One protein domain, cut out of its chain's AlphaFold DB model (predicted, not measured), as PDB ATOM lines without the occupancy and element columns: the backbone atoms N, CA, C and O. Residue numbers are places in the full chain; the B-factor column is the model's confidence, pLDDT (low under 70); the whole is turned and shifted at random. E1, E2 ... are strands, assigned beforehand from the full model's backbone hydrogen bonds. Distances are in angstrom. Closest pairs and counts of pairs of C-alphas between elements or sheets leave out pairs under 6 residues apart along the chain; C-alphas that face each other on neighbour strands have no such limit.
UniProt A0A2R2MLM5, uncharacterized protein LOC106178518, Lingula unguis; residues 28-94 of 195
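What this domain is: This is residues 28 to 94 of the 195 residues of the protein "uncharacterized protein LOC106178518" of Lingula unguis (UniProt A0A2R2MLM5). The domain is two small lobes set end to end, joined by a long link of residues 66 to 76. The larger lobe is a three-stranded sheet of E3, E4 and E5 with the little hairpin of E1 and E2 packed near the end of E4 and the beginning of E5; the smaller lobe is the hairpin of E6 and E7 with its loop. The printed part has 67 residues, with no named helix and seven named strands, E1 to E7 in order along the chain; the larger sheet has the order E3, E4, E5 and each of the three sheets is antiparallel. The class is all strand, though under half of the residues, 30 of 67, are in named elements. The whole is only just loose, close to extended, with a radius of gyration of the C-alphas of 16.2 A, and its outline is a rod with spans of 52 by 23 by 15 A.

Where its parts are: E4, residues 49 to 55, is the longest strand by residues, 18.2 A from first to last C-alpha, and begins at C-alpha 49 (-48.317, -12.131, 8.217). E5, residues 60 to 65, is 17.1 A long, and E3, residues 41 to 43, is 7.3 A long. E1, residues 29 to 31, begins at C-alpha 29 (-44.930, -0.909, 19.201) and is 6.4 A long; E2, residues 34 to 36, is 6.8 A long. E6, residues 77 to 80, is 9.3 A long, and E7, residues 89 to 92, is 9.6 A long and ends at C-alpha 92 (-54.058, -28.853, -9.953).

How they stand to each other: E3, E4 and E5 form a meander, each strand the antiparallel neighbour of the one before, with E3 and E5 as edge strands. The hairpin E4 and E5 has an angle of 155 degrees between directions, with N 52 and O 62 within hydrogen-bond range at 2.9 A. In the hairpin E3 and E4, at 150 degrees, N 42 and O 51 are 2.9 A apart. The closest C-alphas of E1 and E4 are those of Cys 29 and Cys 53, 5.6 A apart. In the hairpin E1 and E2, at 147 degrees, N 29 and O 36 are 2.8 A apart. E2 and E3 meet only through their link. E6 and E7 form a hairpin at 141 degrees, with N 91 and O 78 2.8 A apart; both strands are apart from E1, E2, E3, E4 and E5.

The domain as a whole: The two C-alphas farthest apart are those of Ala 57 and Trp 94, 52.4 A. The printed part has no cut. The link from E5 to E6, 11 residues, is long; that from E6 to E7, 8 residues, is short. The mean pLDDT of the printed part is 92.2, and no printed residue is under 70.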
ATOM      1  N   LYS A  28     -42.597   1.359  22.756       94.69
ATOM      2  CA  LYS A  28     -42.818   0.046  22.166       94.69
ATOM      3  C   LYS A  28     -43.884   0.164  21.097       94.69
ATOM      4  O   LYS A  28     -44.780   1.002  21.188       94.69
ATOM      5  N   CYS A  29     -43.817  -0.713  20.109       95.75
ATOM      6  CA  CYS A  29     -44.930  -0.909  19.201       95.75
ATOM      7  C   CYS A  29     -46.019  -1.722  19.900       95.75
ATOM      8  O   CYS A  29     -45.737  -2.774  20.463       95.75
ATOM      9  N   THR A  30     -47.266  -1.271  19.830       95.00
ATOM     10  CA  THR A  30     -48.434  -2.006  20.321       95.00
ATOM     11  C   THR A  30     -49.182  -2.611  19.141       95.00
ATOM     12  O   THR A  30     -49.701  -1.887  18.293       95.00
ATOM     13  N   TYR A  31     -49.277  -3.939  19.087       93.25
ATOM     14  CA  TYR A  31     -49.998  -4.657  18.035       93.25
ATOM     15  C   TYR A  31     -50.851  -5.779  18.634       93.25
ATOM     16  O   TYR A  31     -50.342  -6.668  19.320       93.25
ATOM     17  N   GLY A  32     -52.167  -5.740  18.394       89.94
ATOM     18  CA  GLY A  32     -53.109  -6.734  18.928       89.94
ATOM     19  C   GLY A  32     -53.104  -6.835  20.462       89.94
ATOM     20  O   GLY A  32     -53.238  -7.932  20.997       89.94
ATOM     21  N   GLY A  33     -52.874  -5.717  21.163       91.50
ATOM     22  CA  GLY A  33     -52.794  -5.657  22.630       91.50
ATOM     23  C   GLY A  33     -51.480  -6.165  23.239       91.50
ATOM     24  O   GLY A  33     -51.356  -6.192  24.459       91.50
ATOM     25  N   ARG A  34     -50.503  -6.559  22.414       93.44
ATOM     26  CA  ARG A  34     -49.143  -6.922  22.837       93.44
ATOM     27  C   ARG A  34     -48.165  -5.798  22.521       93.44
ATOM     28  O   ARG A  34     -48.364  -5.077  21.545       93.44
ATOM     29  N   GLU A  35     -47.117  -5.682  23.328       95.50
ATOM     30  CA  GLU A  35     -46.055  -4.694  23.145       95.50
ATOM     31  C   GLU A  35     -44.774  -5.349  22.614       95.50
ATOM     32  O   GLU A  35     -44.391  -6.413  23.097       95.50
ATOM     33  N   TYR A  36     -44.097  -4.680  21.683       95.31
ATOM     34  CA  TYR A  36     -42.890  -5.153  21.003       95.31
ATOM     35  C   TYR A  36     -41.820  -4.062  21.007       95.31
ATOM     36  O   TYR A  36     -42.124  -2.885  20.791       95.31
ATOM     37  N   VAL A  37     -40.562  -4.427  21.240       95.88
ATOM     38  CA  VAL A  37     -39.448  -3.467  21.215       95.88
ATOM     39  C   VAL A  37     -39.043  -3.120  19.781       95.88
ATOM     40  O   VAL A  37     -39.351  -3.844  18.837       95.88
ATOM     41  N   GLN A  38     -38.339  -2.001  19.598       95.25
ATOM     42  CA  GLN A  38     -37.844  -1.559  18.290       95.25
ATOM     43  C   GLN A  38     -37.102  -2.683  17.546       95.25
ATOM     44  O   GLN A  38     -36.168  -3.280  18.076       95.25
ATOM     45  N   GLY A  39     -37.503  -2.951  16.301       94.31
ATOM     46  CA  GLY A  39     -36.933  -4.001  15.453       94.31
ATOM     47  C   GLY A  39     -37.393  -5.430  15.767       94.31
ATOM     48  O   GLY A  39     -37.108  -6.330  14.977       94.31
ATOM     49  N   GLU A  40     -38.118  -5.657  16.867       96.81
ATOM     50  CA  GLU A  40     -38.672  -6.972  17.200       96.81
ATOM     51  C   GLU A  40     -39.648  -7.435  16.117       96.81
ATOM     52  O   GLU A  40     -40.410  -6.626  15.583       96.81
ATOM     53  N   GLN A  41     -39.615  -8.731  15.796       95.94
ATOM     54  CA  GLN A  41     -40.460  -9.354  14.779       95.94
ATOM     55  C   GLN A  41     -41.470 -10.308  15.411       95.94
ATOM     56  O   GLN A  41     -41.142 -11.040  16.343       95.94
ATOM     57  N   TRP A  42     -42.676 -10.365  14.852       94.62
ATOM     58  CA  TRP A  42     -43.719 -11.291  15.290       94.62
ATOM     59  C   TRP A  42     -44.593 -11.770  14.130       94.62
ATOM     60  O   TRP A  42     -44.632 -11.169  13.054       94.62
ATOM     61  N   VAL A  43     -45.311 -12.868  14.367       93.19
ATOM     62  CA  VAL A  43     -46.336 -13.396  13.457       93.19
ATOM     63  C   VAL A  43     -47.702 -12.908  13.933       93.19
ATOM     64  O   VAL A  43     -48.097 -13.161  15.070       93.19
ATOM     65  N   ALA A  44     -48.403 -12.168  13.080       88.19
ATOM     66  CA  ALA A  44     -49.583 -11.396  13.461       88.19
ATOM     67  C   ALA A  44     -50.913 -12.139  13.272       88.19
ATOM     68  O   ALA A  44     -51.801 -12.022  14.112       88.19
ATOM     69  N   ASP A  45     -51.054 -12.918  12.203       83.94
ATOM     70  CA  ASP A  45     -52.287 -13.627  11.824       83.94
ATOM     71  C   ASP A  45     -52.214 -15.137  12.115       83.94
ATOM     72  O   ASP A  45     -52.935 -15.944  11.531       83.94
ATOM     73  N   GLY A  46     -51.304 -15.527  13.008       79.31
ATOM     74  CA  GLY A  46     -51.043 -16.918  13.353       79.31
ATOM     75  C   GLY A  46     -50.133 -17.651  12.371       79.31
ATOM     76  O   GLY A  46     -49.632 -18.710  12.746       79.31
ATOM     77  N   CYS A  47     -49.860 -17.111  11.171       83.56
ATOM     78  CA  CYS A  47     -48.902 -17.750  10.275       83.56
ATOM     79  C   CYS A  47     -48.296 -16.861   9.165       83.56
ATOM     80  O   CYS A  47     -47.071 -16.710   9.095       83.56
ATOM     81  N   GLY A  48     -49.126 -16.322   8.270       83.69
ATOM     82  CA  GLY A  48     -48.702 -15.747   6.988       83.69
ATOM     83  C   GLY A  48     -48.202 -14.306   7.067       83.69
ATOM     84  O   GLY A  48     -47.367 -13.896   6.265       83.69
ATOM     85  N   LEU A  49     -48.642 -13.540   8.060       91.31
ATOM     86  CA  LEU A  49     -48.317 -12.131   8.217       91.31
ATOM     87  C   LEU A  49     -47.186 -11.959   9.223       91.31
ATOM     88  O   LEU A  49     -47.340 -12.213  10.419       91.31
ATOM     89  N   THR A  50     -46.037 -11.495   8.742       94.00
ATOM     90  CA  THR A  50     -44.907 -11.142   9.603       94.00
ATOM     91  C   THR A  50     -44.792  -9.647   9.720       94.00
ATOM     92  O   THR A  50     -44.742  -8.929   8.724       94.00
ATOM     93  N   CYS A  51     -44.742  -9.192  10.958       95.94
ATOM     94  CA  CYS A  51     -44.610  -7.796  11.300       95.94
ATOM     95  C   CYS A  51     -43.297  -7.565  12.033       95.94
ATOM     96  O   CYS A  51     -42.742  -8.482  12.639       95.94
ATOM     97  N   TYR A  52     -42.818  -6.330  11.993       96.94
ATOM     98  CA  TYR A  52     -41.774  -5.868  12.887       96.94
ATOM     99  C   TYR A  52     -42.051  -4.451  13.373       96.94
ATOM    100  O   TYR A  52     -42.755  -3.672  12.717       96.94
ATOM    101  N   CYS A  53     -41.494  -4.116  14.534       97.25
ATOM    102  CA  CYS A  53     -41.597  -2.778  15.097       97.25
ATOM    103  C   CYS A  53     -40.652  -1.856  14.327       97.25
ATOM    104  O   CYS A  53     -39.431  -1.948  14.473       97.25
ATOM    105  N   SER A  54     -41.204  -1.013  13.455       97.19
ATOM    106  CA  SER A  54     -40.410  -0.150  12.580       97.19
ATOM    107  C   SER A  54     -40.019   1.155  13.268       97.19
ATOM    108  O   SER A  54     -38.909   1.641  13.051       97.19
ATOM    109  N   SER A  55     -40.885   1.707  14.121       95.19
ATOM    110  CA  SER A  55     -40.565   2.852  14.977       95.19
ATOM    111  C   SER A  55     -41.389   2.836  16.262       95.19
ATOM    112  O   SER A  55     -42.567   3.184  16.261       95.19
ATOM    113  N   ALA A  56     -40.749   2.481  17.371       94.31
ATOM    114  CA  ALA A  56     -41.328   2.481  18.705       94.31
ATOM    115  C   ALA A  56     -41.760   3.889  19.149       94.31
ATOM    116  O   ALA A  56     -42.853   4.049  19.685       94.31
ATOM    117  N   ALA A  57     -40.962   4.912  18.824       94.25
ATOM    118  CA  ALA A  57     -41.266   6.315  19.113       94.25
ATOM    119  C   ALA A  57     -42.567   6.799  18.454       94.25
ATOM    120  O   ALA A  57     -43.260   7.667  18.977       94.25
ATOM    121  N   LEU A  58     -42.904   6.229  17.292       94.19
ATOM    122  CA  LEU A  58     -44.119   6.554  16.542       94.19
ATOM    123  C   LEU A  58     -45.221   5.504  16.715       94.19
ATOM    124  O   LEU A  58     -46.259   5.615  16.065       94.19
ATOM    125  N   ASN A  59     -44.993   4.475  17.541       94.00
ATOM    126  CA  ASN A  59     -45.851   3.294  17.631       94.00
ATOM    127  C   ASN A  59     -46.183   2.698  16.238       94.00
ATOM    128  O   ASN A  59     -47.323   2.340  15.941       94.00
ATOM    129  N   ALA A  60     -45.187   2.641  15.350       95.62
ATOM    130  CA  ALA A  60     -45.340   2.208  13.968       95.62
ATOM    131  C   ALA A  60     -44.819   0.778  13.773       95.62
ATOM    132  O   ALA A  60     -43.651   0.481  14.031       95.62
ATOM    133  N   SER A  61     -45.680  -0.101  13.260       96.50
ATOM    134  CA  SER A  61     -45.332  -1.457  12.831       96.50
ATOM    135  C   SER A  61     -45.402  -1.577  11.313       96.50
ATOM    136  O   SER A  61     -46.332  -1.055  10.696       96.50
ATOM    137  N   PHE A  62     -44.478  -2.322  10.712       96.50
ATOM    138  CA  PHE A  62     -44.553  -2.698   9.302       96.50
ATOM    139  C   PHE A  62     -44.816  -4.195   9.185       96.50
ATOM    140  O   PHE A  62     -44.130  -4.986   9.826       96.50
ATOM    141  N   CYS A  63     -45.777  -4.580   8.346       95.31
ATOM    142  CA  CYS A  63     -46.157  -5.971   8.134       95.31
ATOM    143  C   CYS A  63     -46.067  -6.342   6.658       95.31
ATOM    144  O   CYS A  63     -46.427  -5.552   5.786       95.31
ATOM    145  N   PHE A  64     -45.634  -7.567   6.388       93.56
ATOM    146  CA  PHE A  64     -45.594  -8.137   5.054       93.56
ATOM    147  C   PHE A  64     -46.073  -9.585   5.072       93.56
ATOM    148  O   PHE A  64     -45.903 -10.322   6.046       93.56
ATOM    149  N   ASP A  65     -46.697  -9.968   3.967       92.94
ATOM    150  CA  ASP A  65     -47.168 -11.323   3.730       92.94
ATOM    151  C   ASP A  65     -45.971 -12.204   3.346       92.94
ATOM    152  O   ASP A  65     -45.179 -11.843   2.470       92.94
ATOM    153  N   LYS A  66     -45.809 -13.340   4.020       91.38
ATOM    154  CA  LYS A  66     -44.819 -14.366   3.670       91.38
ATOM    155  C   LYS A  66     -45.325 -15.288   2.568       91.38
ATOM    156  O   LYS A  66     -44.526 -16.010   1.969       91.38
ATOM    157  N   CYS A  67     -46.625 -15.291   2.300       91.50
ATOM    158  CA  CYS A  67     -47.211 -16.128   1.278       91.50
ATOM    159  C   CYS A  67     -47.048 -15.504  -0.105       91.50
ATOM    160  O   CYS A  67     -47.258 -14.310  -0.335       91.50
ATOM    161  N   GLN A  68     -46.687 -16.351  -1.067       89.81
ATOM    162  CA  GLN A  68     -46.633 -15.950  -2.460       89.81
ATOM    163  C   GLN A  68     -48.050 -15.648  -2.960       89.81
ATOM    164  O   GLN A  68     -48.958 -16.469  -2.835       89.81
ATOM    165  N   LYS A  69     -48.225 -14.479  -3.577       89.44
ATOM    166  CA  LYS A  69     -49.480 -14.113  -4.236       89.44
ATOM    167  C   LYS A  69     -49.511 -14.680  -5.652       89.44
ATOM    168  O   LYS A  69     -48.605 -14.432  -6.445       89.44
ATOM    169  N   PHE A  70     -50.574 -15.411  -5.970       89.25
ATOM    170  CA  PHE A  70     -50.838 -15.942  -7.306       89.25
ATOM    171  C   PHE A  70     -51.948 -15.109  -7.953       89.25
ATOM    172  O   PHE A  70     -53.090 -15.152  -7.506       89.25
ATOM    173  N   THR A  71     -51.614 -14.320  -8.977       90.62
ATOM    174  CA  THR A  71     -52.579 -13.461  -9.695       90.62
ATOM    175  C   THR A  71     -53.235 -14.160 -10.880       90.62
ATOM    176  O   THR A  71     -54.345 -13.808 -11.268       90.62
ATOM    177  N   HIS A  72     -52.566 -15.169 -11.437       91.94
ATOM    178  CA  HIS A  72     -53.065 -15.977 -12.542       91.94
ATOM    179  C   HIS A  72     -52.870 -17.447 -12.203       91.94
ATOM    180  O   HIS A  72     -51.743 -17.916 -12.044       91.94
ATOM    181  N   LEU A  73     -53.984 -18.158 -12.071       91.81
ATOM    182  CA  LEU A  73     -54.006 -19.581 -11.788       91.81
ATOM    183  C   LEU A  73     -54.359 -20.327 -13.087       91.81
ATOM    184  O   LEU A  73     -55.326 -19.928 -13.742       91.81
ATOM    185  N   PRO A  74     -53.593 -21.355 -13.501       88.31
ATOM    186  CA  PRO A  74     -53.938 -22.149 -14.675       88.31
ATOM    187  C   PRO A  74     -55.295 -22.846 -14.517       88.31
ATOM    188  O   PRO A  74     -55.762 -23.083 -13.401       88.31
ATOM    189  N   GLU A  75     -55.917 -23.204 -15.638       88.88
ATOM    190  CA  GLU A  75     -57.160 -23.975 -15.632       88.88
ATOM    191  C   GLU A  75     -56.965 -25.336 -14.941       88.88
ATOM    192  O   GLU A  75     -55.908 -25.965 -15.043       88.88
ATOM    193  N   GLY A  76     -57.985 -25.779 -14.202       87.44
ATOM    194  CA  GLY A  76     -57.928 -27.022 -13.427       87.44
ATOM    195  C   GLY A  76     -57.054 -26.943 -12.171       87.44
ATOM    196  O   GLY A  76     -56.718 -27.977 -11.602       87.44
ATOM    197  N   CYS A  77     -56.663 -25.743 -11.738       93.81
ATOM    198  CA  CYS A  77     -55.966 -25.517 -10.478       93.81
ATOM    199  C   CYS A  77     -56.854 -24.755  -9.487       93.81
ATOM    200  O   CYS A  77     -57.580 -23.833  -9.860       93.81
ATOM    201  N   LYS A  78     -56.751 -25.100  -8.203       93.81
ATOM    202  CA  LYS A  78     -57.366 -24.372  -7.083       93.81
ATOM    203  C   LYS A  78     -56.338 -24.122  -5.989       93.81
ATOM    204  O   LYS A  78     -55.412 -24.908  -5.812       93.81
ATOM    205  N   MET A  79     -56.490 -23.028  -5.253       92.62
ATOM    206  CA  MET A  79     -55.651 -22.770  -4.083       92.62
ATOM    207  C   MET A  79     -56.120 -23.650  -2.923       92.62
ATOM    208  O   MET A  79     -57.300 -23.644  -2.582       92.62
ATOM    209  N   GLU A  80     -55.203 -24.400  -2.322       93.00
ATOM    210  CA  GLU A  80     -55.483 -25.273  -1.184       93.00
ATOM    211  C   GLU A  80     -54.440 -25.040  -0.085       93.00
ATOM    212  O   GLU A  80     -53.253 -24.876  -0.369       93.00
ATOM    213  N   VAL A  81     -54.883 -25.010   1.173       92.00
ATOM    214  CA  VAL A  81     -53.992 -25.004   2.340       92.00
ATOM    215  C   VAL A  81     -53.825 -26.450   2.791       92.00
ATOM    216  O   VAL A  81     -54.786 -27.081   3.227       92.00
ATOM    217  N   THR A  82     -52.621 -27.000   2.647       91.31
ATOM    218  CA  THR A  82     -52.308 -28.352   3.129       91.31
ATOM    219  C   THR A  82     -52.214 -28.357   4.656       91.31
ATOM    220  O   THR A  82     -51.781 -27.380   5.261       91.31
ATOM    221  N   ALA A  83     -52.628 -29.449   5.302       90.38
ATOM    222  CA  ALA A  83     -52.548 -29.566   6.756       90.38
ATOM    223  C   ALA A  83     -51.099 -29.390   7.242       90.38
ATOM    224  O   ALA A  83     -50.198 -30.076   6.768       90.38
ATOM    225  N   GLY A  84     -50.892 -28.472   8.188       86.81
ATOM    226  CA  GLY A  84     -49.565 -28.114   8.697       86.81
ATOM    227  C   GLY A  84     -48.826 -27.054   7.873       86.81
ATOM    228  O   GLY A  84     -47.820 -26.532   8.344       86.81
ATOM    229  N   GLU A  85     -49.337 -26.684   6.697       89.25
ATOM    230  CA  GLU A  85     -48.783 -25.607   5.881       89.25
ATOM    231  C   GLU A  85     -49.462 -24.269   6.173       89.25
ATOM    232  O   GLU A  85     -50.660 -24.176   6.438       89.25
ATOM    233  N   CYS A  86     -48.660 -23.213   6.085       89.12
ATOM    234  CA  CYS A  86     -49.073 -21.841   6.345       89.12
ATOM    235  C   CYS A  86     -49.805 -21.203   5.166       89.12
ATOM    236  O   CYS A  86     -50.824 -20.529   5.305       89.12
ATOM    237  N   CYS A  87     -49.218 -21.387   3.986       91.06
ATOM    238  CA  CYS A  87     -49.571 -20.647   2.797       91.06
ATOM    239  C   CYS A  87     -50.360 -21.539   1.849       91.06
ATOM    240  O   CYS A  87     -49.943 -22.675   1.595       91.06
ATOM    241  N   PRO A  88     -51.459 -21.032   1.270       91.19
ATOM    242  CA  PRO A  88     -52.170 -21.772   0.250       91.19
ATOM    243  C   PRO A  88     -51.255 -21.960  -0.963       91.19
ATOM    244  O   PRO A  88     -50.553 -21.036  -1.384       91.19
ATOM    245  N   ARG A  89     -51.275 -23.158  -1.548       92.31
ATOM    246  CA  ARG A  89     -50.537 -23.476  -2.773       92.31
ATOM    247  C   ARG A  89     -51.507 -23.902  -3.877       92.31
ATOM    248  O   ARG A  89     -52.565 -24.455  -3.573       92.31
ATOM    249  N   PRO A  90     -51.163 -23.672  -5.155       93.81
ATOM    250  CA  PRO A  90     -51.897 -24.252  -6.267       93.81
ATOM    251  C   PRO A  90     -51.886 -25.779  -6.184       93.81
ATOM    252  O   PRO A  90     -50.822 -26.396  -6.161       93.81
ATOM    253  N   LYS A  91     -53.070 -26.381  -6.179       92.94
ATOM    254  CA  LYS A  91     -53.279 -27.808  -6.388       92.94
ATOM    255  C   LYS A  91     -54.067 -27.978  -7.674       92.94
ATOM    256  O   LYS A  91     -55.193 -27.490  -7.774       92.94
ATOM    257  N   CYS A  92     -53.455 -28.631  -8.650       91.62
ATOM    258  CA  CYS A  92     -54.058 -28.853  -9.953       91.62
ATOM    259  C   CYS A  92     -54.455 -30.308 -10.141       91.62
ATOM    260  O   CYS A  92     -53.739 -31.206  -9.704       91.62
ATOM    261  N   ASP A  93     -55.555 -30.534 -10.850       89.69
ATOM    262  CA  ASP A  93     -56.119 -31.871 -11.048       89.69
ATOM    263  C   ASP A  93     -55.189 -32.801 -11.844       89.69
ATOM    264  O   ASP A  93     -55.289 -34.017 -11.733       89.69
ATOM    265  N   TRP A  94     -54.259 -32.236 -12.618       88.25
ATOM    266  CA  TRP A  94     -53.268 -32.954 -13.426       88.25
ATOM    267  C   TRP A  94     -51.904 -33.135 -12.738       88.25
ATOM    268  O   TRP A  94     -51.043 -33.839 -13.268       88.25
TER     269      TRP A  94